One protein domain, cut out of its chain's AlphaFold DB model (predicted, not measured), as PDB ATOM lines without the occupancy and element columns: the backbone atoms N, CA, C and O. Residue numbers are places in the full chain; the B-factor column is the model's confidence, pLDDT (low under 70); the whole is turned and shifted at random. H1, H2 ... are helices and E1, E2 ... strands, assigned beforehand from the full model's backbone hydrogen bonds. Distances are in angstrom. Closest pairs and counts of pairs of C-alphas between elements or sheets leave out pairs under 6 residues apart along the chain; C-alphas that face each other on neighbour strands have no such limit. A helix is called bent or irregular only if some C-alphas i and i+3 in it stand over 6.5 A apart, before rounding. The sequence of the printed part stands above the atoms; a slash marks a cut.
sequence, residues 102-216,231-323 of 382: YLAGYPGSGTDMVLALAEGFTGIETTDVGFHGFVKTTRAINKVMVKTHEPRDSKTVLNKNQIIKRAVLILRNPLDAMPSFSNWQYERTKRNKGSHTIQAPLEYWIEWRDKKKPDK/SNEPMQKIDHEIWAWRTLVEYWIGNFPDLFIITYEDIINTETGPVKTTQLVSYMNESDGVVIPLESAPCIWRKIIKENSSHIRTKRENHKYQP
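AT A GLANCE: This is residues 102 to 216 and 231 to 323 of the 382 residues of the protein "Hypothetical protein" of Corethron hystrix (UniProt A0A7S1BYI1). A small, strongly twisted sheet of five parallel strands forms the core, with H1 and H6 over one face of it and H7 crossing those two helices on the side away from the sheet. The long helix H4 grazes the sheet with residues 245 to 253, and its other end meets H2 and H3, a crossed group of helices beyond the ends of the strands. The printed part has 208 residues with eight named helices and five named strands, in the order E1 H1 E2 E3 E4 H2 H3 H4 E5 H5 H6 H7 H8, and its class is mixed, helices and strands. Across the sheet the order is E2 E3 E1 E4 E5. The whole is compact, with a radius of gyration of the C-alphas of 17.5 A and spans of 54 by 45 by 28 A.

IN THESE COORDINATES: Start with the sheet: find C-alpha 102 at (-78.584, -11.314, 11.994), where E1, residues 102 to 105, begins. Beside it look for E3, residues 145 to 148, then E2, residues 126 to 128; on its other side are E4, residues 167 to 171, 12.8 A long, and E5, residues 259 to 263, 13.2 A long. H1 is residues 111 to 122, 16.6 A, and H6 is residues 272 to 284, 18.3 A. H5 is residues 264 to 268, H7 residues 294 to 307, 19.9 A, and H8 residues 309 to 312. Find C-alpha 237 at (-72.262, -34.467, -1.150); from there H4 runs 26.8 A to C-alpha 255 at (-87.816, -13.087, 3.087). H2 is residues 174 to 190, 23.5 A, and H3 residues 202 to 210, 12.2 A.

HOW THE PARTS SIT: Look first between E1 and E4, where N 168 and O 102 are 2.7 A apart, within hydrogen-bond range. Likewise within range are N 103 and O 146 between E1 and E3 at 2.8 A, N 147 and O 127 between E3 and E2 at 2.8 A, and N 169 and O 260 between E4 and E5 at 2.8 A. E1, H1 and E2 form a split strand-helix-strand unit, two parallel strands joined through a helix with E3 between them, and its crossover is right-handed. H1 and H6 are on the same face, which gives two layers, helices on one face of a sheet. H1, at a height over the sheet of 6.7 A, is only just over E3, with 3 of its 12 C-alphas falling there. H6, at 9.3 A, is over E4 and only just over E5, with 3 C-alphas there; both helices run along the strands. H7 touches H6, closest at the C-alphas of Pro 274 and Pro 298, 4.5 A, at a steep tilt of 53 degrees, opposite ways. H7 also touches H1, closest at the C-alphas of Gly 120 and Ile 300, 6.6 A. H7 is irregular, but only just: C-alphas 295 and 298 are 6.9 A apart. H5 only grazes the sheet with residues 264 to 267, and H5 and H6 touch only at the corner, closest at the C-alphas of Ile 267 and Gly 273, 4.1 A. H8 is close to H1 but not clearly touching, with the C-alphas of Met 113 and Ile 312 7.2 A apart. H4 only grazes the sheet; its residues 237 to 238 touch H3, closest at the C-alphas of Arg 209 and Ile 238, 4.9 A. With residues 238 to 245 H4 touches residues 174 to 178 of H2, closest at the C-alphas of Pro 174 and Trp 245, 6.9 A. H2 touches H3 with residues 179 to 186, closest at the C-alphas of Ser 182 and Trp 205, 6.7 A. H1, H3, H4, H5 and H6 have every O i to N i+4 pair within hydrogen-bond range; H2 has 11 of 13, H7 has 8 of 10, and H8 is too short for such a pair.

THE WHOLE: The C-alphas of Asn 232 and Glu 295 are the two farthest apart, 56.7 A. Residues 217 to 230 are not printed, and C-alphas 216 and 231 are 15.4 A apart across this cut. The long links are E2 to E3, E3 to E4 and H2 to H3. The mean pLDDT of the printed part of this model is 85.7; look for values under 70 at residues 130 to 138, 152 to 163, 194 to 195, 214 to 216, 231 to 232 and 309 to 319.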
ATOM      1  N   TYR A 102     -78.868  -9.916  12.342       94.62
ATOM      2  CA  TYR A 102     -78.584 -11.314  11.994       94.62
ATOM      3  C   TYR A 102     -77.563 -11.399  10.865       94.62
ATOM      4  O   TYR A 102     -77.737 -10.775   9.829       94.62
ATOM      5  N   LEU A 103     -76.521 -12.209  11.028       96.38
ATOM      6  CA  LEU A 103     -75.534 -12.469   9.986       96.38
ATOM      7  C   LEU A 103     -75.759 -13.846   9.376       96.38
ATOM      8  O   LEU A 103     -75.392 -14.869   9.953       96.38
ATOM      9  N   ALA A 104     -76.317 -13.862   8.178       95.50
ATOM     10  CA  ALA A 104     -76.524 -15.058   7.393       95.50
ATOM     11  C   ALA A 104     -75.380 -15.291   6.413       95.50
ATOM     12  O   ALA A 104     -74.915 -14.375   5.740       95.50
ATOM     13  N   GLY A 105     -74.962 -16.541   6.265       96.12
ATOM     14  CA  GLY A 105     -74.043 -16.922   5.200       96.12
ATOM     15  C   GLY A 105     -73.894 -18.425   5.120       96.12
ATOM     16  O   GLY A 105     -74.073 -19.129   6.109       96.12
ATOM     17  N   TYR A 106     -73.544 -18.944   3.950       95.94
ATOM     18  CA  TYR A 106     -73.206 -20.359   3.820       95.94
ATOM     19  C   TYR A 106     -71.934 -20.690   4.644       95.94
ATOM     20  O   TYR A 106     -71.035 -19.848   4.758       95.94
ATOM     21  N   PRO A 107     -71.819 -21.883   5.265       94.12
ATOM     22  CA  PRO A 107     -70.598 -22.284   5.959       94.12
ATOM     23  C   PRO A 107     -69.345 -22.114   5.089       94.12
ATOM     24  O   PRO A 107     -69.290 -22.571   3.956       94.12
ATOM     25  N   GLY A 108     -68.310 -21.455   5.610       93.62
ATOM     26  CA  GLY A 108     -67.106 -21.146   4.830       93.62
ATOM     27  C   GLY A 108     -67.160 -19.831   4.038       93.62
ATOM     28  O   GLY A 108     -66.139 -19.461   3.455       93.62
ATOM     29  N   SER A 109     -68.265 -19.077   4.083       96.25
ATOM     30  CA  SER A 109     -68.367 -17.727   3.495       96.25
ATOM     31  C   SER A 109     -67.692 -16.618   4.312       96.25
ATOM     32  O   SER A 109     -67.695 -15.473   3.887       96.25
ATOM     33  N   GLY A 110     -67.092 -16.932   5.465       94.44
ATOM     34  CA  GLY A 110     -66.393 -15.947   6.301       94.44
ATOM     35  C   GLY A 110     -67.293 -15.201   7.287       94.44
ATOM     36  O   GLY A 110     -67.037 -14.043   7.589       94.44
ATOM     37  N   THR A 111     -68.334 -15.849   7.814       94.94
ATOM     38  CA  THR A 111     -69.204 -15.238   8.832       94.94
ATOM     39  C   THR A 111     -68.449 -14.878  10.114       94.94
ATOM     40  O   THR A 111     -68.635 -13.782  10.622       94.94
ATOM     41  N   ASP A 112     -67.528 -15.723  10.586       93.06
ATOM     42  CA  ASP A 112     -66.728 -15.439  11.797       93.06
ATOM     43  C   ASP A 112     -65.839 -14.195  11.642       93.06
ATOM     44  O   ASP A 112     -65.592 -13.472  12.600       93.06
ATOM     45  N   MET A 113     -65.402 -13.904  10.415       94.75
ATOM     46  CA  MET A 113     -64.643 -12.694  10.100       94.75
ATOM     47  C   MET A 113     -65.513 -11.439  10.236       94.75
ATOM     48  O   MET A 113     -65.053 -10.429  10.758       94.75
ATOM     49  N   VAL A 114     -66.769 -11.497   9.788       96.88
ATOM     50  CA  VAL A 114     -67.719 -10.384   9.944       96.88
ATOM     51  C   VAL A 114     -68.140 -10.214  11.402       96.88
ATOM     52  O   VAL A 114     -68.273  -9.080  11.848       96.88
ATOM     53  N   LEU A 115     -68.282 -11.306  12.163       95.38
ATOM     54  CA  LEU A 115     -68.500 -11.226  13.609       95.38
ATOM     55  C   LEU A 115     -67.347 -10.498  14.306       95.38
ATOM     56  O   LEU A 115     -67.591  -9.538  15.024       95.38
ATOM     57  N   ALA A 116     -66.097 -10.881  14.022       94.06
ATOM     58  CA  ALA A 116     -64.929 -10.217  14.598       94.06
ATOM     59  C   ALA A 116     -64.889  -8.718  14.252       94.06
ATOM     60  O   ALA A 116     -64.575  -7.894  15.108       94.06
ATOM     61  N   LEU A 117     -65.242  -8.351  13.014       95.75
ATOM     62  CA  LEU A 117     -65.393  -6.950  12.614       95.75
ATOM     63  C   LEU A 117     -66.467  -6.238  13.452       95.75
ATOM     64  O   LEU A 117     -66.192  -5.175  14.000       95.75
ATOM     65  N   ALA A 118     -67.656  -6.831  13.589       96.19
ATOM     66  CA  ALA A 118     -68.745  -6.281  14.395       96.19
ATOM     67  C   ALA A 118     -68.327  -6.058  15.860       96.19
ATOM     68  O   ALA A 118     -68.568  -4.979  16.399       96.19
ATOM     69  N   GLU A 119     -67.646  -7.025  16.481       94.81
ATOM     70  CA  GLU A 119     -67.095  -6.897  17.839       94.81
ATOM     71  C   GLU A 119     -66.068  -5.770  17.907       94.81
ATOM     72  O   GLU A 119     -66.146  -4.914  18.784       94.81
ATOM     73  N   GLY A 120     -65.149  -5.711  16.940       93.38
ATOM     74  CA  GLY A 120     -64.105  -4.694  16.909       93.38
ATOM     75  C   GLY A 120     -64.630  -3.268  16.779       93.38
ATOM     76  O   GLY A 120     -64.065  -2.359  17.383       93.38
ATOM     77  N   PHE A 121     -65.710  -3.071  16.020       93.69
ATOM     78  CA  PHE A 121     -66.347  -1.764  15.850       93.69
ATOM     79  C   PHE A 121     -67.134  -1.303  17.066       93.69
ATOM     80  O   PHE A 121     -67.214  -0.107  17.332       93.69
ATOM     81  N   THR A 122     -67.778  -2.242  17.750       94.38
ATOM     82  CA  THR A 122     -68.841  -1.918  18.706       94.38
ATOM     83  C   THR A 122     -68.394  -2.102  20.148       94.38
ATOM     84  O   THR A 122     -68.965  -1.489  21.048       94.38
ATOM     85  N   GLY A 123     -67.393  -2.956  20.383       93.56
ATOM     86  CA  GLY A 123     -67.097  -3.478  21.712       93.56
ATOM     87  C   GLY A 123     -68.274  -4.266  22.286       93.56
ATOM     88  O   GLY A 123     -68.408  -4.351  23.499       93.56
ATOM     89  N   ILE A 124     -69.174  -4.792  21.453       93.81
ATOM     90  CA  ILE A 124     -70.336  -5.571  21.883       93.81
ATOM     91  C   ILE A 124     -70.160  -7.005  21.403       93.81
ATOM     92  O   ILE A 124     -69.771  -7.254  20.265       93.81
ATOM     93  N   GLU A 125     -70.455  -7.958  22.282       94.00
ATOM     94  CA  GLU A 125     -70.277  -9.381  22.006       94.00
ATOM     95  C   GLU A 125     -71.192  -9.868  20.869       94.00
ATOM     96  O   GLU A 125     -72.349  -9.449  20.743       94.00
ATOM     97  N   THR A 126     -70.700 -10.810  20.066       93.62
ATOM     98  CA  THR A 126     -71.515 -11.531  19.083       93.62
ATOM     99  C   THR A 126     -71.869 -12.936  19.558       93.62
ATOM    100  O   THR A 126     -71.453 -13.393  20.619       93.62
ATOM    101  N   THR A 127     -72.722 -13.637  18.814       92.19
ATOM    102  CA  THR A 127     -73.068 -15.030  19.125       92.19
ATOM    103  C   THR A 127     -73.418 -15.811  17.866       92.19
ATOM    104  O   THR A 127     -73.642 -15.233  16.801       92.19
ATOM    105  N   ASP A 128     -73.506 -17.134  17.984       89.06
ATOM    106  CA  ASP A 128     -74.019 -18.006  16.937       89.06
ATOM    107  C   ASP A 128     -75.371 -18.628  17.314       89.06
ATOM    108  O   ASP A 128     -75.668 -18.963  18.466       89.06
ATOM    109  N   VAL A 129     -76.228 -18.808  16.308       76.75
ATOM    110  CA  VAL A 129     -77.293 -19.797  16.408       76.75
ATOM    111  C   VAL A 129     -76.584 -21.138  16.247       76.75
ATOM    112  O   VAL A 129     -76.117 -21.500  15.166       76.75
ATOM    113  N   GLY A 130     -76.369 -21.842  17.358       67.25
ATOM    114  CA  GLY A 130     -75.718 -23.149  17.315       67.25
ATOM    115  C   GLY A 130     -76.402 -24.092  16.310       67.25
ATOM    116  O   GLY A 130     -77.521 -23.857  15.863       67.25
ATOM    117  N   PHE A 131     -75.762 -25.220  15.996       56.19
ATOM    118  CA  PHE A 131     -76.190 -26.183  14.958       56.19
ATOM    119  C   PHE A 131     -77.647 -26.687  15.028       56.19
ATOM    120  O   PHE A 131     -78.114 -27.318  14.086       56.19
ATOM    121  N   HIS A 132     -78.341 -26.468  16.144       57.00
ATOM    122  CA  HIS A 132     -79.731 -26.866  16.352       57.00
ATOM    123  C   HIS A 132     -80.740 -25.734  16.114       57.00
ATOM    124  O   HIS A 132     -81.908 -25.916  16.441       57.00
ATOM    125  N   GLY A 133     -80.311 -24.574  15.604       54.75
ATOM    126  CA  GLY A 133     -81.175 -23.458  15.195       54.75
ATOM    127  C   GLY A 133     -81.906 -22.740  16.338       54.75
ATOM    128  O   GLY A 133     -82.392 -21.627  16.165       54.75
ATOM    129  N   PHE A 134     -81.949 -23.322  17.536       54.47
ATOM    130  CA  PHE A 134     -82.490 -22.676  18.720       54.47
ATOM    131  C   PHE A 134     -81.428 -21.786  19.350       54.47
ATOM    132  O   PHE A 134     -80.674 -22.201  20.238       54.47
ATOM    133  N   VAL A 135     -81.435 -20.512  18.967       53.22
ATOM    134  CA  VAL A 135     -81.074 -19.498  19.952       53.22
ATOM    135  C   VAL A 135     -82.134 -19.612  21.038       53.22
ATOM    136  O   VAL A 135     -83.293 -19.263  20.814       53.22
ATOM    137  N   LYS A 136     -81.775 -20.103  22.230       55.94
ATOM    138  CA  LYS A 136     -82.549 -19.705  23.411       55.94
ATOM    139  C   LYS A 136     -82.552 -18.183  23.355       55.94
ATOM    140  O   LYS A 136     -81.465 -17.622  23.389       55.94
ATOM    141  N   THR A 137     -83.705 -17.545  23.163       58.84
ATOM    142  CA  THR A 137     -83.857 -16.090  22.934       58.84
ATOM    143  C   THR A 137     -82.942 -15.258  23.833       58.84
ATOM    144  O   THR A 137     -82.318 -14.310  23.375       58.84
ATOM    145  N   THR A 138     -82.742 -15.713  25.070       63.81
ATOM    146  CA  THR A 138     -81.813 -15.171  26.070       63.81
ATOM    147  C   THR A 138     -80.352 -15.017  25.624       63.81
ATOM    148  O   THR A 138     -79.646 -14.210  26.204       63.81
ATOM    149  N   ARG A 139     -79.861 -15.792  24.648       70.44
ATOM    150  CA  ARG A 139     -78.472 -15.726  24.154       70.44
ATOM    151  C   ARG A 139     -78.266 -14.700  23.043       70.44
ATOM    152  O   ARG A 139     -77.123 -14.322  22.827       70.44
ATOM    153  N   ALA A 140     -79.329 -14.311  22.336       79.12
ATOM    154  CA  ALA A 140     -79.277 -13.257  21.318       79.12
ATOM    155  C   ALA A 140     -79.504 -11.863  21.918       79.12
ATOM    156  O   ALA A 140     -79.098 -10.874  21.321       79.12
ATOM    157  N   ILE A 141     -80.139 -11.790  23.094       80.56
ATOM    158  CA  ILE A 141     -80.264 -10.543  23.848       80.56
ATOM    159  C   ILE A 141     -78.861 -10.028  24.175       80.56
ATOM    160  O   ILE A 141     -77.981 -10.796  24.572       80.56
ATOM    161  N   ASN A 142     -78.681  -8.723  24.015       87.50
ATOM    162  CA  ASN A 142     -77.443  -8.002  24.281       87.50
ATOM    163  C   ASN A 142     -76.249  -8.415  23.413       87.50
ATOM    164  O   ASN A 142     -75.100  -8.352  23.856       87.50
ATOM    165  N   LYS A 143     -76.528  -8.882  22.193       92.38
ATOM    166  CA  LYS A 143     -75.517  -9.185  21.182       92.38
ATOM    167  C   LYS A 143     -75.695  -8.248  20.009       92.38
ATOM    168  O   LYS A 143     -76.816  -8.049  19.549       92.38
ATOM    169  N   VAL A 144     -74.595  -7.730  19.479       95.06
ATOM    170  CA  VAL A 144     -74.665  -6.841  18.314       95.06
ATOM    171  C   VAL A 144     -74.986  -7.606  17.037       95.06
ATOM    172  O   VAL A 144     -75.666  -7.100  16.144       95.06
ATOM    173  N   MET A 145     -74.520  -8.854  16.954       95.44
ATOM    174  CA  MET A 145     -74.721  -9.684  15.780       95.44
ATOM    175  C   MET A 145     -74.907 -11.158  16.141       95.44
ATOM    176  O   MET A 145     -74.226 -11.694  17.018       95.44
ATOM    177  N   VAL A 146     -75.833 -11.817  15.441       93.31
ATOM    178  CA  VAL A 146     -76.171 -13.234  15.626       93.31
ATOM    179  C   VAL A 146     -75.915 -13.985  14.322       93.31
ATOM    180  O   VAL A 146     -76.642 -13.821  13.343       93.31
ATOM    181  N   LYS A 147     -74.886 -14.833  14.290       93.62
ATOM    182  CA  LYS A 147     -74.539 -15.648  13.116       93.62
ATOM    183  C   LYS A 147     -75.530 -16.784  12.902       93.62
ATOM    184  O   LYS A 147     -75.848 -17.518  13.831       93.62
ATOM    185  N   THR A 148     -75.911 -17.013  11.649       91.56
ATOM    186  CA  THR A 148     -76.745 -18.137  11.230       91.56
ATOM    187  C   THR A 148     -76.336 -18.722   9.879       91.56
ATOM    188  O   THR A 148     -75.815 -18.041   8.994       91.56
ATOM    189  N   HIS A 149     -76.571 -20.026   9.740       91.75
ATOM    190  CA  HIS A 149     -76.442 -20.782   8.491       91.75
ATOM    191  C   HIS A 149     -77.803 -21.298   8.001       91.75
ATOM    192  O   HIS A 149     -77.854 -22.169   7.134       91.75
ATOM    193  N   GLU A 150     -78.894 -20.811   8.592       86.88
ATOM    194  CA  GLU A 150     -80.247 -21.159   8.173       86.88
ATOM    195  C   GLU A 150     -80.607 -20.494   6.837       86.88
ATOM    196  O   GLU A 150     -80.043 -19.450   6.512       86.88
ATOM    197  N   PRO A 151     -81.569 -21.042   6.079       86.00
ATOM    198  CA  PRO A 151     -82.162 -22.359   6.252       86.00
ATOM    199  C   PRO A 151     -81.172 -23.420   5.783       86.00
ATOM    200  O   PRO A 151     -80.745 -23.420   4.627       86.00
ATOM    201  N   ARG A 152     -80.810 -24.340   6.675       65.81
ATOM    202  CA  ARG A 152     -80.028 -25.508   6.262       65.81
ATOM    203  C   ARG A 152     -80.927 -26.654   5.823       65.81
ATOM    204  O   ARG A 152     -80.601 -27.347   4.868       65.81
ATOM    205  N   ASP A 153     -82.061 -26.802   6.502       63.06
ATOM    206  CA  ASP A 153     -83.073 -27.814   6.232       63.06
ATOM    207  C   ASP A 153     -84.465 -27.162   6.135       63.06
ATOM    208  O   ASP A 153     -84.685 -26.035   6.572       63.06
ATOM    209  N   SER A 154     -85.446 -27.905   5.609       51.44
ATOM    210  CA  SER A 154     -86.856 -27.472   5.463       51.44
ATOM    211  C   SER A 154     -87.564 -27.014   6.748       51.44
ATOM    212  O   SER A 154     -88.672 -26.485   6.688       51.44
ATOM    213  N   LYS A 155     -86.954 -27.233   7.916       57.53
ATOM    214  CA  LYS A 155     -87.470 -26.758   9.194       57.53
ATOM    215  C   LYS A 155     -86.817 -25.415   9.479       57.53
ATOM    216  O   LYS A 155     -85.736 -25.367  10.049       57.53
ATOM    217  N   THR A 156     -87.469 -24.332   9.075       57.00
ATOM    218  CA  THR A 156     -87.091 -22.985   9.501       57.00
ATOM    219  C   THR A 156     -87.154 -22.910  11.026       57.00
ATOM    220  O   THR A 156     -88.232 -22.936  11.616       57.00
ATOM    221  N   VAL A 157     -85.986 -22.878  11.673       56.16
ATOM    222  CA  VAL A 157     -85.892 -22.836  13.145       56.16
ATOM    223  C   VAL A 157     -86.006 -21.414  13.685       56.16
ATOM    224  O   VAL A 157     -86.374 -21.226  14.843       56.16
ATOM    225  N   LEU A 158     -85.768 -20.406  12.839       64.81
ATOM    226  CA  LEU A 158     -86.111 -19.025  13.151       64.81
ATOM    227  C   LEU A 158     -87.631 -18.961  13.300       64.81
ATOM    228  O   LEU A 158     -88.380 -18.955  12.320       64.81
ATOM    229  N   ASN A 159     -88.069 -19.040  14.555       58.00
ATOM    230  CA  ASN A 159     -89.467 -19.015  14.929       58.00
ATOM    231  C   ASN A 159     -90.074 -17.774  14.272       58.00
ATOM    232  O   ASN A 159     -89.498 -16.698  14.387       58.00
ATOM    233  N   LYS A 160     -91.224 -17.897  13.601       55.28
ATOM    234  CA  LYS A 160     -91.891 -16.751  12.950       55.28
ATOM    235  C   LYS A 160     -92.135 -15.581  13.921       55.28
ATOM    236  O   LYS A 160     -92.311 -14.452  13.483       55.28
ATOM    237  N   ASN A 161     -92.107 -15.860  15.227       52.81
ATOM    238  CA  ASN A 161     -92.242 -14.885  16.307       52.81
ATOM    239  C   ASN A 161     -90.925 -14.178  16.695       52.81
ATOM    240  O   ASN A 161     -90.969 -13.161  17.380       52.81
ATOM    241  N   GLN A 162     -89.755 -14.692  16.293       64.12
ATOM    242  CA  GLN A 162     -88.499 -13.940  16.342       64.12
ATOM    243  C   GLN A 162     -88.483 -13.009  15.134       64.12
ATOM    244  O   GLN A 162     -88.115 -13.399  14.027       64.12
ATOM    245  N   ILE A 163     -88.931 -11.776  15.349       68.62
ATOM    246  CA  ILE A 163     -88.882 -10.735  14.330       68.62
ATOM    247  C   ILE A 163     -87.409 -10.358  14.152       68.62
ATOM    248  O   ILE A 163     -86.866  -9.548  14.897       68.62
ATOM    249  N   ILE A 164     -86.745 -10.987  13.184       86.62
ATOM    250  CA  ILE A 164     -85.475 -10.491  12.658       86.62
ATOM    251  C   ILE A 164     -85.800  -9.169  11.976       86.62
ATOM    252  O   ILE A 164     -86.381  -9.163  10.891       86.62
ATOM    253  N   LYS A 165     -85.466  -8.055  12.628       90.00
ATOM    254  CA  LYS A 165     -85.687  -6.736  12.038       90.00
ATOM    255  C   LYS A 165     -84.674  -6.431  10.944       90.00
ATOM    256  O   LYS A 165     -85.059  -5.861   9.933       90.00
ATOM    257  N   ARG A 166     -83.416  -6.837  11.140       93.44
ATOM    258  CA  ARG A 166     -82.286  -6.507  10.262       93.44
ATOM    259  C   ARG A 166     -81.389  -7.706  10.021       93.44
ATOM    260  O   ARG A 166     -81.168  -8.523  10.923       93.44
ATOM    261  N   ALA A 167     -80.843  -7.796   8.814       95.44
ATOM    262  CA  ALA A 167     -79.965  -8.886   8.440       95.44
ATOM    263  C   ALA A 167     -78.830  -8.447   7.511       95.44
ATOM    264  O   ALA A 167     -78.981  -7.600   6.637       95.44
ATOM    265  N   VAL A 168     -77.691  -9.108   7.659       97.75
ATOM    266  CA  VAL A 168     -76.565  -9.076   6.736       97.75
ATOM    267  C   VAL A 168     -76.469 -10.446   6.080       97.75
ATOM    268  O   VAL A 168     -76.378 -11.458   6.770       97.75
ATOM    269  N   LEU A 169     -76.449 -10.494   4.751       97.81
ATOM    270  CA  LEU A 169     -76.143 -11.695   3.982       97.81
ATOM    271  C   LEU A 169     -74.718 -11.597   3.438       97.81
ATOM    272  O   LEU A 169     -74.455 -10.819   2.519       97.81
ATOM    273  N   ILE A 170     -73.809 -12.418   3.973       98.25
ATOM    274  CA  ILE A 170     -72.474 -12.590   3.399       98.25
ATOM    275  C   ILE A 170     -72.475 -13.688   2.333       98.25
ATOM    276  O   ILE A 170     -72.745 -14.867   2.591       98.25
ATOM    277  N   LEU A 171     -72.122 -13.285   1.118       98.19
ATOM    278  CA  LEU A 171     -71.933 -14.158  -0.029       98.19
ATOM    279  C   LEU A 171     -70.451 -14.454  -0.230       98.19
ATOM    280  O   LEU A 171     -69.586 -13.631   0.041       98.19
ATOM    281  N   ARG A 172     -70.159 -15.648  -0.720       97.56
ATOM    282  CA  ARG A 172     -68.838 -16.050  -1.195       97.56
ATOM    283  C   ARG A 172     -69.053 -16.948  -2.397       97.56
ATOM    284  O   ARG A 172     -70.050 -17.684  -2.405       97.56
ATOM    285  N   ASN A 173     -68.133 -16.925  -3.361       97.56
ATOM    286  CA  ASN A 173     -68.204 -17.840  -4.496       97.56
ATOM    287  C   ASN A 173     -68.338 -19.286  -3.957       97.56
ATOM    288  O   ASN A 173     -67.478 -19.713  -3.176       97.56
ATOM    289  N   PRO A 174     -69.397 -20.044  -4.308       97.25
ATOM    290  CA  PRO A 174     -69.623 -21.395  -3.791       97.25
ATOM    291  C   PRO A 174     -68.425 -22.323  -4.019       97.25
ATOM    292  O   PRO A 174     -68.115 -23.138  -3.149       97.25
ATOM    293  N   LEU A 175     -67.687 -22.131  -5.117       96.62
ATOM    294  CA  LEU A 175     -66.491 -22.914  -5.439       96.62
ATOM    295  C   LEU A 175     -65.312 -22.653  -4.494       96.62
ATOM    296  O   LEU A 175     -64.406 -23.482  -4.413       96.62
ATOM    297  N   ASP A 176     -65.334 -21.536  -3.766       95.94
ATOM    298  CA  ASP A 176     -64.347 -21.181  -2.745       95.94
ATOM    299  C   ASP A 176     -64.900 -21.421  -1.319       95.94
ATOM    300  O   ASP A 176     -64.147 -21.738  -0.392       95.94
ATOM    301  N   ALA A 177     -66.220 -21.318  -1.126       96.00
ATOM    302  CA  ALA A 177     -66.879 -21.539   0.161       96.00
ATOM    303  C   ALA A 177     -66.964 -23.029   0.544       96.00
ATOM    304  O   ALA A 177     -66.672 -23.388   1.687       96.00
ATOM    305  N   MET A 178     -67.300 -23.920  -0.397       96.19
ATOM    306  CA  MET A 178     -67.433 -25.362  -0.128       96.19
ATOM    307  C   MET A 178     -66.115 -26.028   0.289       96.19
ATOM    308  O   MET A 178     -66.125 -26.756   1.285       96.19
ATOM    309  N   PRO A 179     -64.962 -25.752  -0.351       95.25
ATOM    310  CA  PRO A 179     -63.670 -26.231   0.134       95.25
ATOM    311  C   PRO A 179     -63.342 -25.725   1.531       95.25
ATOM    312  O   PRO A 179     -62.850 -26.478   2.370       95.25
ATOM    313  N   SER A 180     -63.653 -24.456   1.812       93.38
ATOM    314  CA  SER A 180     -63.466 -23.870   3.141       93.38
ATOM    315  C   SER A 180     -64.293 -24.609   4.199       93.38
ATOM    316  O   SER A 180     -63.797 -24.898   5.292       93.38
ATOM    317  N   PHE A 181     -65.528 -24.990   3.859       94.50
ATOM    318  CA  PHE A 181     -66.377 -25.803   4.723       94.50
ATOM    319  C   PHE A 181     -65.878 -27.247   4.877       94.50
ATOM    320  O   PHE A 181     -65.916 -27.798   5.978       94.50
ATOM    321  N   SER A 182     -65.375 -27.859   3.806       94.69
ATOM    322  CA  SER A 182     -64.764 -29.190   3.866       94.69
ATOM    323  C   SER A 182     -63.537 -29.201   4.785       94.69
ATOM    324  O   SER A 182     -63.434 -30.063   5.660       94.69
ATOM    325  N   ASN A 183     -62.680 -28.175   4.700       93.12
ATOM    326  CA  ASN A 183     -61.536 -27.990   5.600       93.12
ATOM    327  C   ASN A 183     -61.964 -27.919   7.073       93.12
ATOM    328  O   ASN A 183     -61.369 -28.572   7.926       93.12
ATOM    329  N   TRP A 184     -63.038 -27.188   7.374       91.88
ATOM    330  CA  TRP A 184     -63.589 -27.146   8.731       91.88
ATOM    331  C   TRP A 184     -64.051 -28.514   9.227       91.88
ATOM    332  O   TRP A 184     -63.749 -28.911  10.353       91.88
ATOM    333  N   GLN A 185     -64.773 -29.258   8.383       92.81
ATOM    334  CA  GLN A 185     -65.228 -30.600   8.740       92.81
ATOM    335  C   GLN A 185     -64.048 -31.541   8.968       92.81
ATOM    336  O   GLN A 185     -64.087 -32.337   9.906       92.81
ATOM    337  N   TYR A 186     -62.998 -31.436   8.154       93.38
ATOM    338  CA  TYR A 186     -61.773 -32.205   8.329       93.38
ATOM    339  C   TYR A 186     -61.151 -31.952   9.704       93.38
ATOM    340  O   TYR A 186     -60.917 -32.894  10.460       93.38
ATOM    341  N   GLU A 187     -60.942 -30.692  10.079       91.12
ATOM    342  CA  GLU A 187     -60.331 -30.352  11.368       91.12
ATOM    343  C   GLU A 187     -61.177 -30.805  12.553       91.12
ATOM    344  O   GLU A 187     -60.659 -31.415  13.497       91.12
ATOM    345  N   ARG A 188     -62.492 -30.602  12.458       88.81
ATOM    346  CA  ARG A 188     -63.432 -31.009  13.495       88.81
ATOM    347  C   ARG A 188     -63.463 -32.522  13.677       88.81
ATOM    348  O   ARG A 188     -63.461 -32.997  14.807       88.81
ATOM    349  N   THR A 189     -63.505 -33.283  12.585       88.75
ATOM    350  CA  THR A 189     -63.719 -34.739  12.640       88.75
ATOM    351  C   THR A 189     -62.434 -35.546  12.774       88.75
ATOM    352  O   THR A 189     -62.439 -36.575  13.443       88.75
ATOM    353  N   LYS A 190     -61.334 -35.108  12.153       88.44
ATOM    354  CA  LYS A 190     -60.072 -35.864  12.112       88.44
ATOM    355  C   LYS A 190     -59.041 -35.372  13.114       88.44
ATOM    356  O   LYS A 190     -58.149 -36.131  13.473       88.44
ATOM    357  N   ARG A 191     -59.136 -34.118  13.567       84.00
ATOM    358  CA  ARG A 191     -58.145 -33.523  14.479       84.00
ATOM    359  C   ARG A 191     -58.716 -33.083  15.818       84.00
ATOM    360  O   ARG A 191     -57.940 -32.655  16.666       84.00
ATOM    361  N   ASN A 192     -60.035 -33.182  16.000       83.19
ATOM    362  CA  ASN A 192     -60.739 -32.665  17.172       83.19
ATOM    363  C   ASN A 192     -60.400 -31.182  17.440       83.19
ATOM    364  O   ASN A 192     -60.283 -30.752  18.585       83.19
ATOM    365  N   LYS A 193     -60.188 -30.409  16.363       74.31
ATOM    366  CA  LYS A 193     -59.920 -28.966  16.407       74.31
ATOM    367  C   LYS A 193     -61.119 -28.213  15.840       74.31
ATOM    368  O   LYS A 193     -61.696 -28.627  14.841       74.31
ATOM    369  N   GLY A 194     -61.510 -27.120  16.492       65.12
ATOM    370  CA  GLY A 194     -62.683 -26.323  16.103       65.12
ATOM    371  C   GLY A 194     -62.403 -25.180  15.123       65.12
ATOM    372  O   GLY A 194     -63.340 -24.539  14.663       65.12
ATOM    373  N   SER A 195     -61.138 -24.909  14.814       69.19
ATOM    374  CA  SER A 195     -60.691 -23.713  14.090       69.19
ATOM    375  C   SER A 195     -60.241 -24.065  12.672       69.19
ATOM    376  O   SER A 195     -59.643 -25.110  12.516       69.19
ATOM    377  N   HIS A 196     -60.468 -23.219  11.661       73.81
ATOM    378  CA  HIS A 196     -60.057 -23.425  10.253       73.81
ATOM    379  C   HIS A 196     -58.530 -23.276  10.020       73.81
ATOM    380  O   HIS A 196     -58.108 -22.539   9.129       73.81
ATOM    381  N   THR A 197     -57.688 -23.927  10.826       79.12
ATOM    382  CA  THR A 197     -56.237 -23.688  10.872       79.12
ATOM    383  C   THR A 197     -55.407 -24.314   9.763       79.12
ATOM    384  O   THR A 197     -54.287 -23.871   9.510       79.12
ATOM    385  N   ILE A 198     -55.919 -25.340   9.100       84.12
ATOM    386  CA  ILE A 198     -55.187 -26.079   8.077       84.12
ATOM    387  C   ILE A 198     -56.063 -26.314   6.855       84.12
ATOM    388  O   ILE A 198     -57.288 -26.201   6.869       84.12
ATOM    389  N   GLN A 199     -55.412 -26.609   5.744       88.81
ATOM    390  CA  GLN A 199     -56.090 -27.124   4.570       88.81
ATOM    391  C   GLN A 199     -56.253 -28.639   4.726       88.81
ATOM    392  O   GLN A 199     -55.324 -29.312   5.184       88.81
ATOM    393  N   ALA A 200     -57.422 -29.176   4.383       91.31
ATOM    394  CA  ALA A 200     -57.597 -30.617   4.297       91.31
ATOM    395  C   ALA A 200     -56.728 -31.181   3.157       91.31
ATOM    396  O   ALA A 200     -56.540 -30.496   2.146       91.31
ATOM    397  N   PRO A 201     -56.213 -32.415   3.294       94.25
ATOM    398  CA  PRO A 201     -55.565 -33.115   2.191       94.25
ATOM    399  C   PRO A 201     -56.484 -33.207   0.967       94.25
ATOM    400  O   PRO A 201     -57.711 -33.260   1.106       94.25
ATOM    401  N   LEU A 202     -55.890 -33.252  -0.225       95.19
ATOM    402  CA  LEU A 202     -56.637 -33.338  -1.479       95.19
ATOM    403  C   LEU A 202     -57.515 -34.597  -1.522       95.19
ATOM    404  O   LEU A 202     -58.660 -34.547  -1.963       95.19
ATOM    405  N   GLU A 203     -57.010 -35.705  -0.991       96.31
ATOM    406  CA  GLU A 203     -57.705 -36.989  -0.923       96.31
ATOM    407  C   GLU A 203     -58.974 -36.878  -0.072       96.31
ATOM    408  O   GLU A 203     -60.025 -37.388  -0.454       96.31
ATOM    409  N   TYR A 204     -58.908 -36.141   1.044       95.56
ATOM    410  CA  TYR A 204     -60.082 -35.877   1.877       95.56
ATOM    411  C   TYR A 204     -61.101 -35.004   1.144       95.56
ATOM    412  O   TYR A 204     -62.302 -35.238   1.265       95.56
ATOM    413  N   TRP A 205     -60.648 -33.997   0.389       96.00
ATOM    414  CA  TRP A 205     -61.551 -33.186  -0.427       96.00
ATOM    415  C   TRP A 205     -62.297 -34.044  -1.453       96.00
ATOM    416  O   TRP A 205     -63.522 -33.958  -1.516       96.00
ATOM    417  N   ILE A 206     -61.580 -34.885  -2.205       96.44
ATOM    418  CA  ILE A 206     -62.164 -35.776  -3.217       96.44
ATOM    419  C   ILE A 206     -63.165 -36.736  -2.564       96.44
ATOM    420  O   ILE A 206     -64.315 -36.798  -2.996       96.44
ATOM    421  N   GLU A 207     -62.775 -37.406  -1.470       95.62
ATOM    422  CA  GLU A 207     -63.666 -38.300  -0.719       95.62
ATOM    423  C   GLU A 207     -64.919 -37.558  -0.241       95.62
ATOM    424  O   GLU A 207     -66.036 -38.038  -0.415       95.62
ATOM    425  N   TRP A 208     -64.752 -36.376   0.356       94.81
ATOM    426  CA  TRP A 208     -65.860 -35.591   0.886       94.81
ATOM    427  C   TRP A 208     -66.816 -35.132  -0.212       94.81
ATOM    428  O   TRP A 208     -68.024 -35.234  -0.017       94.81
ATOM    429  N   ARG A 209     -66.291 -34.639  -1.337       95.12
ATOM    430  CA  ARG A 209     -67.038 -34.095  -2.479       95.12
ATOM    431  C   ARG A 209     -67.874 -35.176  -3.161       95.12
ATOM    432  O   ARG A 209     -69.074 -34.981  -3.355       95.12
ATOM    433  N   ASP A 210     -67.256 -36.328  -3.420       94.81
ATOM    434  CA  ASP A 210     -67.849 -37.429  -4.191       94.81
ATOM    435  C   ASP A 210     -68.649 -38.403  -3.313       94.81
ATOM    436  O   ASP A 210     -69.270 -39.348  -3.806       94.81
ATOM    437  N   LYS A 211     -68.671 -38.183  -1.990       92.50
ATOM    438  CA  LYS A 211     -69.426 -39.009  -1.047       92.50
ATOM    439  C   LYS A 211     -70.910 -39.026  -1.407       92.50
ATOM    440  O   LYS A 211     -71.641 -38.077  -1.120       92.50
ATOM    441  N   LYS A 212     -71.376 -40.155  -1.941       88.00
ATOM    442  CA  LYS A 212     -72.801 -40.461  -2.112       88.00
ATOM    443  C   LYS A 212     -73.475 -40.457  -0.741       88.00
ATOM    444  O   LYS A 212     -73.016 -41.138   0.184       88.00
ATOM    445  N   LYS A 213     -74.555 -39.692  -0.573       71.75
ATOM    446  CA  LYS A 213     -75.374 -39.777   0.643       71.75
ATOM    447  C   LYS A 213     -76.637 -40.604   0.360       71.75
ATOM    448  O   LYS A 213     -77.251 -40.412  -0.680       71.75
ATOM    449  N   PRO A 214     -77.056 -41.499   1.273       60.31
ATOM    450  CA  PRO A 214     -78.276 -42.273   1.078       60.31
ATOM    451  C   PRO A 214     -79.511 -41.356   1.057       60.31
ATOM    452  O   PRO A 214     -79.698 -40.535   1.959       60.31
ATOM    453  N   ASP A 215     -80.377 -41.552   0.059       56.06
ATOM    454  CA  ASP A 215     -81.547 -40.715  -0.271       56.06
ATOM    455  C   ASP A 215     -82.518 -40.449   0.889       56.06
ATOM    456  O   ASP A 215     -83.246 -39.454   0.900       56.06
ATOM    457  N   LYS A 216     -82.537 -41.318   1.907       54.78
ATOM    458  CA  LYS A 216     -83.538 -41.281   2.986       54.78
ATOM    459  C   LYS A 216     -83.482 -40.018   3.852       54.78
ATOM    460  O   LYS A 216     -84.506 -39.648   4.418       54.78
ATOM    461  N   SER A 231     -82.750 -39.338 -12.606       60.41
ATOM    462  CA  SER A 231     -81.933 -40.506 -12.290       60.41
ATOM    463  C   SER A 231     -82.241 -41.007 -10.875       60.41
ATOM    464  O   SER A 231     -82.350 -40.236  -9.924       60.41
ATOM    465  N   ASN A 232     -82.354 -42.328 -10.718       67.94
ATOM    466  CA  ASN A 232     -82.387 -43.001  -9.412       67.94
ATOM    467  C   ASN A 232     -80.991 -43.047  -8.752       67.94
ATOM    468  O   ASN A 232     -80.738 -43.892  -7.895       67.94
ATOM    469  N   GLU A 233     -80.058 -42.199  -9.192       74.19
ATOM    470  CA  GLU A 233     -78.699 -42.180  -8.668       74.19
ATOM    471  C   GLU A 233     -78.654 -41.368  -7.366       74.19
ATOM    472  O   GLU A 233     -79.216 -40.271  -7.302       74.19
ATOM    473  N   PRO A 234     -77.973 -41.872  -6.324       77.31
ATOM    474  CA  PRO A 234     -77.812 -41.143  -5.078       77.31
ATOM    475  C   PRO A 234     -76.988 -39.875  -5.305       77.31
ATOM    476  O   PRO A 234     -75.888 -39.915  -5.862       77.31
ATOM    477  N   MET A 235     -77.509 -38.763  -4.798       81.00
ATOM    478  CA  MET A 235     -76.889 -37.448  -4.911       81.00
ATOM    479  C   MET A 235     -75.522 -37.405  -4.201       81.00
ATOM    480  O   MET A 235     -75.350 -37.943  -3.091       81.00
ATOM    481  N   GLN A 236     -74.540 -36.751  -4.825       89.19
ATOM    482  CA  GLN A 236     -73.231 -36.539  -4.216       89.19
ATOM    483  C   GLN A 236     -73.319 -35.458  -3.134       89.19
ATOM    484  O   GLN A 236     -74.219 -34.612  -3.093       89.19
ATOM    485  N   LYS A 237     -72.363 -35.475  -2.205       89.94
ATOM    486  CA  LYS A 237     -72.262 -34.467  -1.150       89.94
ATOM    487  C   LYS A 237     -72.106 -33.063  -1.729       89.94
ATOM    488  O   LYS A 237     -72.671 -32.138  -1.150       89.94
ATOM    489  N   ILE A 238     -71.364 -32.897  -2.821       93.00
ATOM    490  CA  ILE A 238     -71.165 -31.584  -3.437       93.00
ATOM    491  C   ILE A 238     -72.466 -30.995  -3.988       93.00
ATOM    492  O   ILE A 238     -72.763 -29.843  -3.686       93.00
ATOM    493  N   ASP A 239     -73.292 -31.794  -4.666       90.62
ATOM    494  CA  ASP A 239     -74.589 -31.359  -5.198       90.62
ATOM    495  C   ASP A 239     -75.469 -30.813  -4.064       90.62
ATOM    496  O   ASP A 239     -76.033 -29.725  -4.154       90.62
ATOM    497  N   HIS A 240     -75.511 -31.532  -2.937       87.62
ATOM    498  CA  HIS A 240     -76.229 -31.090  -1.744       87.62
ATOM    499  C   HIS A 240     -75.758 -29.717  -1.257       87.62
ATOM    500  O   HIS A 240     -76.575 -28.873  -0.897       87.62
ATOM    501  N   GLU A 241     -74.447 -29.496  -1.205       92.81
ATOM    502  CA  GLU A 241     -73.907 -28.225  -0.739       92.81
ATOM    503  C   GLU A 241     -74.144 -27.085  -1.745       92.81
ATOM    504  O   GLU A 241     -74.401 -25.959  -1.317       92.81
ATOM    505  N   ILE A 242     -74.140 -27.360  -3.058       93.62
ATOM    506  CA  ILE A 242     -74.531 -26.397  -4.107       93.62
ATOM    507  C   ILE A 242     -75.977 -25.944  -3.892       93.62
ATOM    508  O   ILE A 242     -76.263 -24.743  -3.860       93.62
ATOM    509  N   TRP A 243     -76.881 -26.896  -3.662       89.50
ATOM    510  CA  TRP A 243     -78.279 -26.599  -3.366       89.50
ATOM    511  C   TRP A 243     -78.459 -25.856  -2.042       89.50
ATOM    512  O   TRP A 243     -79.216 -24.889  -1.996       89.50
ATOM    513  N   ALA A 244     -77.745 -26.246  -0.985       89.88
ATOM    514  CA  ALA A 244     -77.799 -25.557   0.303       89.88
ATOM    515  C   ALA A 244     -77.345 -24.092   0.187       89.88
ATOM    516  O   ALA A 244     -77.996 -23.201   0.734       89.88
ATOM    517  N   TRP A 245     -76.274 -23.825  -0.572       95.19
ATOM    518  CA  TRP A 245     -75.828 -22.463  -0.863       95.19
ATOM    519  C   TRP A 245     -76.921 -21.664  -1.582       95.19
ATOM    520  O   TRP A 245     -77.298 -20.591  -1.113       95.19
ATOM    521  N   ARG A 246     -77.494 -22.211  -2.665       94.25
ATOM    522  CA  ARG A 246     -78.581 -21.561  -3.418       94.25
ATOM    523  C   ARG A 246     -79.777 -21.250  -2.525       94.25
ATOM    524  O   ARG A 246     -80.264 -20.122  -2.534       94.25
ATOM    525  N   THR A 247     -80.260 -22.233  -1.765       90.69
ATOM    526  CA  THR A 247     -81.445 -22.067  -0.914       90.69
ATOM    527  C   THR A 247     -81.232 -21.007   0.144       90.69
ATOM    528  O   THR A 247     -82.138 -20.210   0.370       90.69
ATOM    529  N   LEU A 248     -80.046 -20.953   0.753       93.00
ATOM    530  CA  LEU A 248     -79.715 -19.898   1.697       93.00
ATOM    531  C   LEU A 248     -79.830 -18.525   1.027       93.00
ATOM    532  O   LEU A 248     -80.550 -17.663   1.525       93.00
ATOM    533  N   VAL A 249     -79.194 -18.330  -0.131       95.06
ATOM    534  CA  VAL A 249     -79.249 -17.044  -0.845       95.06
ATOM    535  C   VAL A 249     -80.684 -16.667  -1.210       95.06
ATOM    536  O   VAL A 249     -81.120 -15.558  -0.912       95.06
ATOM    537  N   GLU A 250     -81.444 -17.582  -1.815       92.00
ATOM    538  CA  GLU A 250     -82.828 -17.310  -2.215       92.00
ATOM    539  C   GLU A 250     -83.738 -17.012  -1.019       92.00
ATOM    540  O   GLU A 250     -84.576 -16.112  -1.097       92.00
ATOM    541  N   TYR A 251     -83.566 -17.734   0.091       90.81
ATOM    542  CA  TYR A 251     -84.345 -17.512   1.300       90.81
ATOM    543  C   TYR A 251     -84.103 -16.118   1.869       90.81
ATOM    544  O   TYR A 251     -85.064 -15.378   2.074       90.81
ATOM    545  N   TRP A 252     -82.846 -15.730   2.094       92.62
ATOM    546  CA  TRP A 252     -82.562 -14.443   2.731       92.62
ATOM    547  C   TRP A 252     -82.981 -13.266   1.853       92.62
ATOM    548  O   TRP A 252     -83.619 -12.332   2.333       92.62
ATOM    549  N   ILE A 253     -82.719 -13.349   0.549       92.62
ATOM    550  CA  ILE A 253     -83.104 -12.311  -0.413       92.62
ATOM    551  C   ILE A 253     -84.628 -12.159  -0.497       92.62
ATOM    552  O   ILE A 253     -85.127 -11.038  -0.580       92.62
ATOM    553  N   GLY A 254     -85.365 -13.272  -0.473       89.56
ATOM    554  CA  GLY A 254     -86.819 -13.265  -0.626       89.56
ATOM    555  C   GLY A 254     -87.605 -12.922   0.640       89.56
ATOM    556  O   GLY A 254     -88.736 -12.464   0.519       89.56
ATOM    557  N   ASN A 255     -87.044 -13.145   1.836       88.69
ATOM    558  CA  ASN A 255     -87.816 -13.087   3.087       88.69
ATOM    559  C   ASN A 255     -87.496 -11.896   4.000       88.69
ATOM    560  O   ASN A 255     -88.312 -11.593   4.867       88.69
ATOM    561  N   PHE A 256     -86.364 -11.203   3.829       89.88
ATOM    562  CA  PHE A 256     -85.977 -10.108   4.733       89.88
ATOM    563  C   PHE A 256     -85.909  -8.791   3.972       89.88
ATOM    564  O   PHE A 256     -85.022  -8.642   3.137       89.88
ATOM    565  N   PRO A 257     -86.844  -7.846   4.183       88.38
ATOM    566  CA  PRO A 257     -86.863  -6.587   3.442       88.38
ATOM    567  C   PRO A 257     -85.666  -5.691   3.777       88.38
ATOM    568  O   PRO A 257     -85.102  -5.077   2.873       88.38
ATOM    569  N   ASP A 258     -85.261  -5.672   5.044       93.50
ATOM    570  CA  ASP A 258     -84.088  -4.961   5.538       93.50
ATOM    571  C   ASP A 258     -82.883  -5.914   5.546       93.50
ATOM    572  O   ASP A 258     -82.655  -6.675   6.491       93.50
ATOM    573  N   LEU A 259     -82.180  -5.941   4.412       94.88
ATOM    574  CA  LEU A 259     -81.090  -6.870   4.150       94.88
ATOM    575  C   LEU A 259     -79.911  -6.158   3.491       94.88
ATOM    576  O   LEU A 259     -80.002  -5.726   2.339       94.88
ATOM    577  N   PHE A 260     -78.774  -6.143   4.177       97.38
ATOM    578  CA  PHE A 260     -77.498  -5.715   3.621       97.38
ATOM    579  C   PHE A 260     -76.744  -6.900   3.016       97.38
ATOM    580  O   PHE A 260     -76.500  -7.903   3.683       97.38
ATOM    581  N   ILE A 261     -76.356  -6.805   1.745       97.69
ATOM    582  CA  ILE A 261     -75.589  -7.856   1.065       97.69
ATOM    583  C   ILE A 261     -74.123  -7.438   1.027       97.69
ATOM    584  O   ILE A 261     -73.791  -6.337   0.592       97.69
ATOM    585  N   ILE A 262     -73.230  -8.340   1.414       97.94
ATOM    586  CA  ILE A 262     -71.786  -8.140   1.310       97.94
ATOM    587  C   ILE A 262     -71.127  -9.396   0.748       97.94
ATOM    588  O   ILE A 262     -71.639 -10.499   0.924       97.94
ATOM    589  N   THR A 263     -70.004  -9.251   0.047       98.31
ATOM    590  CA  THR A 263     -69.235 -10.404  -0.432       98.31
ATOM    591  C   THR A 263     -67.970 -10.583   0.396       98.31
ATOM    592  O   THR A 263     -67.337  -9.612   0.815       98.31
ATOM    593  N   TYR A 264     -67.587 -11.835   0.628       97.56
ATOM    594  CA  TYR A 264     -66.311 -12.190   1.232       97.56
ATOM    595  C   TYR A 264     -65.163 -11.577   0.433       97.56
ATOM    596  O   TYR A 264     -64.245 -11.008   1.020       97.56
ATOM    597  N   GLU A 265     -65.243 -11.670  -0.897       96.81
ATOM    598  CA  GLU A 265     -64.228 -11.172  -1.818       96.81
ATOM    599  C   GLU A 265     -64.014  -9.662  -1.670       96.81
ATOM    600  O   GLU A 265     -62.863  -9.232  -1.604       96.81
ATOM    601  N   ASP A 266     -65.086  -8.876  -1.539       96.94
ATOM    602  CA  ASP A 266     -64.953  -7.437  -1.320       96.94
ATOM    603  C   ASP A 266     -64.371  -7.118   0.064       96.94
ATOM    604  O   ASP A 266     -63.541  -6.223   0.172       96.94
ATOM    605  N   ILE A 267     -64.761  -7.836   1.128       96.81
ATOM    606  CA  ILE A 267     -64.250  -7.562   2.485       96.81
ATOM    607  C   ILE A 267     -62.740  -7.791   2.564       96.81
ATOM    608  O   ILE A 267     -62.034  -7.009   3.196       96.81
ATOM    609  N   ILE A 268     -62.224  -8.865   1.964       94.62
ATOM    610  CA  ILE A 268     -60.794  -9.194   2.076       94.62
ATOM    611  C   ILE A 268     -59.905  -8.398   1.111       94.62
ATOM    612  O   ILE A 268     -58.674  -8.389   1.264       94.62
ATOM    613  N   ASN A 269     -60.511  -7.757   0.110       94.69
ATOM    614  CA  ASN A 269     -59.822  -6.959  -0.889       94.69
ATOM    615  C   ASN A 269     -59.230  -5.693  -0.249       94.69
ATOM    616  O   ASN A 269     -59.850  -5.049   0.589       94.69
ATOM    617  N   THR A 270     -57.997  -5.345  -0.619       94.62
ATOM    618  CA  THR A 270     -57.292  -4.210  -0.003       94.62
ATOM    619  C   THR A 270     -57.885  -2.851  -0.375       94.62
ATOM    620  O   THR A 270     -57.835  -1.931   0.433       94.62
ATOM    621  N   GLU A 271     -58.453  -2.737  -1.571       95.94
ATOM    622  CA  GLU A 271     -59.042  -1.508  -2.102       95.94
ATOM    623  C   GLU A 271     -60.510  -1.374  -1.682       95.94
ATOM    624  O   GLU A 271     -60.914  -0.344  -1.148       95.94
ATOM    625  N   THR A 272     -61.315  -2.425  -1.880       97.06
ATOM    626  CA  THR A 272     -62.760  -2.372  -1.605       97.06
ATOM    627  C   THR A 272     -63.120  -2.709  -0.158       97.06
ATOM    628  O   THR A 272     -64.160  -2.250   0.318       97.06
ATOM    629  N   GLY A 273     -62.260  -3.424   0.574       96.69
ATOM    630  CA  GLY A 273     -62.503  -3.874   1.948       96.69
ATOM    631  C   GLY A 273     -62.821  -2.749   2.929       96.69
ATOM    632  O   GLY A 273     -63.886  -2.801   3.552       96.69
ATOM    633  N   PRO A 274     -61.986  -1.696   3.041       97.00
ATOM    634  CA  PRO A 274     -62.283  -0.547   3.894       97.00
ATOM    635  C   PRO A 274     -63.637   0.094   3.573       97.00
ATOM    636  O   PRO A 274     -64.441   0.322   4.472       97.00
ATOM    637  N   VAL A 275     -63.929   0.302   2.285       97.62
ATOM    638  CA  VAL A 275     -65.171   0.939   1.820       97.62
ATOM    639  C   VAL A 275     -66.391   0.086   2.160       97.62
ATOM    640  O   VAL A 275     -67.369   0.591   2.712       97.62
ATOM    641  N   LYS A 276     -66.343  -1.220   1.873       97.56
ATOM    642  CA  LYS A 276     -67.430  -2.147   2.220       97.56
ATOM    643  C   LYS A 276     -67.659  -2.247   3.714       97.56
ATOM    644  O   LYS A 276     -68.792  -2.410   4.155       97.56
ATOM    645  N   THR A 277     -66.594  -2.127   4.482       96.69
ATOM    646  CA  THR A 277     -66.673  -2.204   5.929       96.69
ATOM    647  C   THR A 277     -67.278  -0.937   6.526       96.69
ATOM    648  O   THR A 277     -68.123  -1.038   7.407       96.69
ATOM    649  N   THR A 278     -66.979   0.244   5.981       97.62
ATOM    650  CA  THR A 278     -67.711   1.474   6.323       97.62
ATOM    651  C   THR A 278     -69.202   1.367   5.975       97.62
ATOM    652  O   THR A 278     -70.039   1.797   6.762       97.62
ATOM    653  N   GLN A 279     -69.558   0.751   4.840       97.75
ATOM    654  CA  GLN A 279     -70.965   0.499   4.484       97.75
ATOM    655  C   GLN A 279     -71.652  -0.443   5.485       97.75
ATOM    656  O   GLN A 279     -72.771  -0.164   5.907       97.75
ATOM    657  N   LEU A 280     -70.971  -1.516   5.901       97.56
ATOM    658  CA  LEU A 280     -71.457  -2.420   6.946       97.56
ATOM    659  C   LEU A 280     -71.676  -1.675   8.270       97.56
ATOM    660  O   LEU A 280     -72.723  -1.833   8.886       97.56
ATOM    661  N   VAL A 281     -70.723  -0.841   8.688       96.88
ATOM    662  CA  VAL A 281     -70.844  -0.032   9.907       96.88
ATOM    663  C   VAL A 281     -72.024   0.935   9.823       96.88
ATOM    664  O   VAL A 281     -72.812   1.007  10.762       96.88
ATOM    665  N   SER A 282     -72.190   1.632   8.697       97.31
ATOM    666  CA  SER A 282     -73.345   2.511   8.472       97.31
ATOM    667  C   SER A 282     -74.658   1.748   8.615       97.31
ATOM    668  O   SER A 282     -75.564   2.223   9.288       97.31
ATOM    669  N   TYR A 283     -74.735   0.549   8.036       97.31
ATOM    670  CA  TYR A 283     -75.905  -0.313   8.156       97.31
ATOM    671  C   TYR A 283     -76.142  -0.782   9.602       97.31
ATOM    672  O   TYR A 283     -77.283  -0.876  10.043       97.31
ATOM    673  N   MET A 284     -75.087  -1.074  10.364       96.00
ATOM    674  CA  MET A 284     -75.206  -1.498  11.763       96.00
ATOM    675  C   MET A 284     -75.614  -0.356  12.702       96.00
ATOM    676  O   MET A 284     -76.378  -0.605  13.629       96.00
ATOM    677  N   ASN A 285     -75.167   0.875  12.441       95.69
ATOM    678  CA  ASN A 285     -75.520   2.078  13.212       95.69
ATOM    679  C   ASN A 285     -77.012   2.430  13.184       95.69
ATOM    680  O   ASN A 285     -77.472   3.224  13.997       95.69
ATOM    681  N   GLU A 286     -77.769   1.862  12.250       95.31
ATOM    682  CA  GLU A 286     -79.227   1.987  12.221       95.31
ATOM    683  C   GLU A 286     -79.919   1.058  13.240       95.31
ATOM    684  O   GLU A 286     -81.136   1.126  13.391       95.31
ATOM    685  N   SER A 287     -79.176   0.178  13.925       93.44
ATOM    686  CA  SER A 287     -79.719  -0.707  14.966       93.44
ATOM    687  C   SER A 287     -79.741  -0.006  16.325       93.44
ATOM    688  O   SER A 287     -78.750   0.599  16.740       93.44
ATOM    689  N   ASP A 288     -80.845  -0.150  17.058       93.19
ATOM    690  CA  ASP A 288     -80.993   0.428  18.395       93.19
ATOM    691  C   ASP A 288     -79.884  -0.058  19.343       93.19
ATOM    692  O   ASP A 288     -79.610  -1.256  19.457       93.19
ATOM    693  N   GLY A 289     -79.249   0.885  20.046       91.12
ATOM    694  CA  GLY A 289     -78.173   0.608  21.005       91.12
ATOM    695  C   GLY A 289     -76.780   0.430  20.388       91.12
ATOM    696  O   GLY A 289     -75.827   0.171  21.122       91.12
ATOM    697  N   VAL A 290     -76.631   0.595  19.067       92.06
ATOM    698  CA  VAL A 290     -75.341   0.502  18.367       92.06
ATOM    699  C   VAL A 290     -74.873   1.890  17.930       92.06
ATOM    700  O   VAL A 290     -75.552   2.572  17.170       92.06
ATOM    701  N   VAL A 291     -73.692   2.310  18.393       91.81
ATOM    702  CA  VAL A 291     -73.055   3.569  17.972       91.81
ATOM    703  C   VAL A 291     -71.603   3.296  17.613       91.81
ATOM    704  O   VAL A 291     -70.794   2.964  18.477       91.81
ATOM    705  N   ILE A 292     -71.278   3.449  16.335       91.12
ATOM    706  CA  ILE A 292     -69.954   3.188  15.777       91.12
ATOM    707  C   ILE A 292     -69.484   4.432  15.008       91.12
ATOM    708  O   ILE A 292     -70.167   4.865  14.074       91.12
ATOM    709  N   PRO A 293     -68.305   4.989  15.315       92.62
ATOM    710  CA  PRO A 293     -67.714   6.062  14.516       92.62
ATOM    711  C   PRO A 293     -67.319   5.545  13.119       92.62
ATOM    712  O   PRO A 293     -66.493   4.634  13.004       92.62
ATOM    713  N   LEU A 294     -67.893   6.095  12.042       93.69
ATOM    714  CA  LEU A 294     -67.710   5.594  10.664       93.69
ATOM    715  C   LEU A 294     -66.249   5.651  10.198       93.69
ATOM    716  O   LEU A 294     -65.770   4.777   9.473       93.69
ATOM    717  N   GLU A 295     -65.535   6.671  10.645       93.94
ATOM    718  CA  GLU A 295     -64.129   6.943  10.376       93.94
ATOM    719  C   GLU A 295     -63.176   5.926  11.015       93.94
ATOM    720  O   GLU A 295     -62.053   5.754  10.540       93.94
ATOM    721  N   SER A 296     -63.627   5.190  12.038       92.94
ATOM    722  CA  SER A 296     -62.847   4.102  12.638       92.94
ATOM    723  C   SER A 296     -62.822   2.841  11.761       92.94
ATOM    724  O   SER A 296     -61.890   2.031  11.853       92.94
ATOM    725  N   ALA A 297     -63.808   2.687  10.865       94.44
ATOM    726  CA  ALA A 297     -64.049   1.444  10.143       94.44
ATOM    727  C   ALA A 297     -62.855   0.980   9.282       94.44
ATOM    728  O   ALA A 297     -62.463  -0.185   9.407       94.44
ATOM    729  N   PRO A 298     -62.199   1.844   8.473       95.69
ATOM    730  CA  PRO A 298     -61.026   1.451   7.686       95.69
ATOM    731  C   PRO A 298     -59.859   0.936   8.529       95.69
ATOM    732  O   PRO A 298     -59.147   0.016   8.117       95.69
ATOM    733  N   CYS A 299     -59.640   1.529   9.704       94.81
ATOM    734  CA  CYS A 299     -58.502   1.169  10.534       94.81
ATOM    735  C   CYS A 299     -58.749  -0.127  11.315       94.81
ATOM    736  O   CYS A 299     -57.906  -1.025  11.285       94.81
ATOM    737  N   ILE A 300     -59.924  -0.282  11.931       94.06
ATOM    738  CA  ILE A 300     -60.305  -1.535  12.602       94.06
ATOM    739  C   ILE A 300     -60.371  -2.689  11.589       94.06
ATOM    740  O   ILE A 300     -59.872  -3.779  11.872       94.06
ATOM    741  N   TRP A 301     -60.874  -2.442  10.373       95.44
ATOM    742  CA  TRP A 301     -60.799  -3.411   9.277       95.44
ATOM    743  C   TRP A 301     -59.362  -3.871   9.024       95.44
ATOM    744  O   TRP A 301     -59.103  -5.071   8.956       95.44
ATOM    745  N   ARG A 302     -58.403  -2.941   8.924       94.12
ATOM    746  CA  ARG A 302     -56.992  -3.280   8.686       94.12
ATOM    747  C   ARG A 302     -56.443  -4.136   9.824       94.12
ATOM    748  O   ARG A 302     -55.849  -5.182   9.554       94.12
ATOM    749  N   LYS A 303     -56.706  -3.743  11.073       92.50
ATOM    750  CA  LYS A 303     -56.283  -4.495  12.259       92.50
ATOM    751  C   LYS A 303     -56.819  -5.921  12.252       92.50
ATOM    752  O   LYS A 303     -56.058  -6.855  12.459       92.50
ATOM    753  N   ILE A 304     -58.101  -6.116  11.963       91.38
ATOM    754  CA  ILE A 304     -58.735  -7.440  12.039       91.38
ATOM    755  C   ILE A 304     -58.399  -8.302  10.816       91.38
ATOM    756  O   ILE A 304     -58.036  -9.469  10.952       91.38
ATOM    757  N   ILE A 305     -58.490  -7.738   9.612       90.75
ATOM    758  CA  ILE A 305     -58.391  -8.490   8.353       90.75
ATOM    759  C   ILE A 305     -56.948  -8.662   7.886       90.75
ATOM    760  O   ILE A 305     -56.608  -9.704   7.318       90.75
ATOM    761  N   LYS A 306     -56.089  -7.655   8.082       88.69
ATOM    762  CA  LYS A 306     -54.699  -7.685   7.604       88.69
ATOM    763  C   LYS A 306     -53.724  -8.060   8.716       88.69
ATOM    764  O   LYS A 306     -52.927  -8.972   8.510       88.69
ATOM    765  N   GLU A 307     -53.812  -7.422   9.881       85.00
ATOM    766  CA  GLU A 307     -52.792  -7.539  10.939       85.00
ATOM    767  C   GLU A 307     -53.017  -8.747  11.871       85.00
ATOM    768  O   GLU A 307     -52.134  -9.594  11.989       85.00
ATOM    769  N   ASN A 308     -54.218  -8.923  12.433       74.81
ATOM    770  CA  ASN A 308     -54.618 -10.069  13.280       74.81
ATOM    771  C   ASN A 308     -54.957 -11.329  12.483       74.81
ATOM    772  O   ASN A 308     -55.591 -12.283  12.945       74.81
ATOM    773  N   SER A 309     -54.495 -11.355  11.247       59.56
ATOM    774  CA  SER A 309     -54.782 -12.426  10.336       59.56
ATOM    775  C   SER A 309     -54.017 -13.711  10.664       59.56
ATOM    776  O   SER A 309     -54.303 -14.739  10.080       59.56
ATOM    777  N   SER A 310     -53.138 -13.752  11.664       54.03
ATOM    778  CA  SER A 310     -52.553 -15.020  12.134       54.03
ATOM    779  C   SER A 310     -53.615 -16.073  12.510       54.03
ATOM    780  O   SER A 310     -53.400 -17.266  12.275       54.03
ATOM    781  N   HIS A 311     -54.782 -15.645  13.016       51.72
ATOM    782  CA  HIS A 311     -55.913 -16.522  13.351       51.72
ATOM    783  C   HIS A 311     -56.956 -16.662  12.224       51.72
ATOM    784  O   HIS A 311     -57.585 -17.714  12.116       51.72
ATOM    785  N   ILE A 312     -57.125 -15.646  11.364       55.00
ATOM    786  CA  ILE A 312     -58.107 -15.642  10.252       55.00
ATOM    787  C   ILE A 312     -57.474 -16.103   8.919       55.00
ATOM    788  O   ILE A 312     -58.034 -16.919   8.187       55.00
ATOM    789  N   ARG A 313     -56.274 -15.616   8.605       50.75
ATOM    790  CA  ARG A 313     -55.373 -16.062   7.529       50.75
ATOM    791  C   ARG A 313     -54.357 -17.060   8.078       50.75
ATOM    792  O   ARG A 313     -53.164 -16.806   8.216       50.75
ATOM    793  N   THR A 314     -54.808 -18.272   8.319       48.22
ATOM    794  CA  THR A 314     -53.908 -19.384   8.623       48.22
ATOM    795  C   THR A 314     -53.025 -19.698   7.412       48.22
ATOM    796  O   THR A 314     -53.450 -20.489   6.586       48.22
ATOM    797  N   LYS A 315     -51.851 -19.070   7.235       49.00
ATOM    798  CA  LYS A 315     -50.815 -19.357   6.198       49.00
ATOM    799  C   LYS A 315     -51.286 -19.565   4.734       49.00
ATOM    800  O   LYS A 315     -50.485 -19.928   3.880       49.00
ATOM    801  N   ARG A 316     -52.562 -19.322   4.416       54.16
ATOM    802  CA  ARG A 316     -53.210 -19.597   3.121       54.16
ATOM    803  C   ARG A 316     -52.921 -18.514   2.081       54.16
ATOM    804  O   ARG A 316     -53.354 -18.649   0.945       54.16
ATOM    805  N   GLU A 317     -52.210 -17.448   2.450       49.94
ATOM    806  CA  GLU A 317     -51.897 -16.346   1.532       49.94
ATOM    807  C   GLU A 317     -50.988 -16.753   0.377       49.94
ATOM    808  O   GLU A 317     -51.089 -16.165  -0.694       49.94
ATOM    809  N   ASN A 318     -50.151 -17.780   0.548       52.78
ATOM    810  CA  ASN A 318     -49.158 -18.087  -0.480       52.78
ATOM    811  C   ASN A 318     -49.726 -18.897  -1.652       52.78
ATOM    812  O   ASN A 318     -49.159 -18.838  -2.735       52.78
ATOM    813  N   HIS A 319     -50.870 -19.572  -1.486       62.09
ATOM    814  CA  HIS A 319     -51.594 -20.190  -2.598       62.09
ATOM    815  C   HIS A 319     -53.101 -20.167  -2.336       62.09
ATOM    816  O   HIS A 319     -53.582 -20.786  -1.384       62.09
ATOM    817  N   LYS A 320     -53.864 -19.489  -3.214       76.44
ATOM    818  CA  LYS A 320     -55.328 -19.623  -3.267       76.44
ATOM    819  C   LYS A 320     -55.621 -21.097  -3.542       76.44
ATOM    820  O   LYS A 320     -55.480 -21.547  -4.673       76.44
ATOM    821  N   TYR A 321     -55.970 -21.851  -2.502       83.50
ATOM    822  CA  TYR A 321     -56.328 -23.255  -2.655       83.50
ATOM    823  C   TYR A 321     -57.540 -23.361  -3.575       83.50
ATOM    824  O   TYR A 321     -58.637 -22.930  -3.218       83.50
ATOM    825  N   GLN A 322     -57.317 -23.926  -4.753       88.31
ATOM    826  CA  GLN A 322     -58.354 -24.267  -5.708       88.31
ATOM    827  C   GLN A 322     -58.359 -25.784  -5.825       88.31
ATOM    828  O   GLN A 322     -57.586 -26.336  -6.608       88.31
ATOM    829  N   PRO A 323     -59.144 -26.490  -4.995       91.31
ATOM    830  CA  PRO A 323     -59.259 -27.918  -5.187       91.31
ATOM    831  C   PRO A 323     -59.897 -28.222  -6.547       91.31
ATOM    832  O   PRO A 323     -60.714 -27.432  -7.032       91.31
TER     833      PRO A 323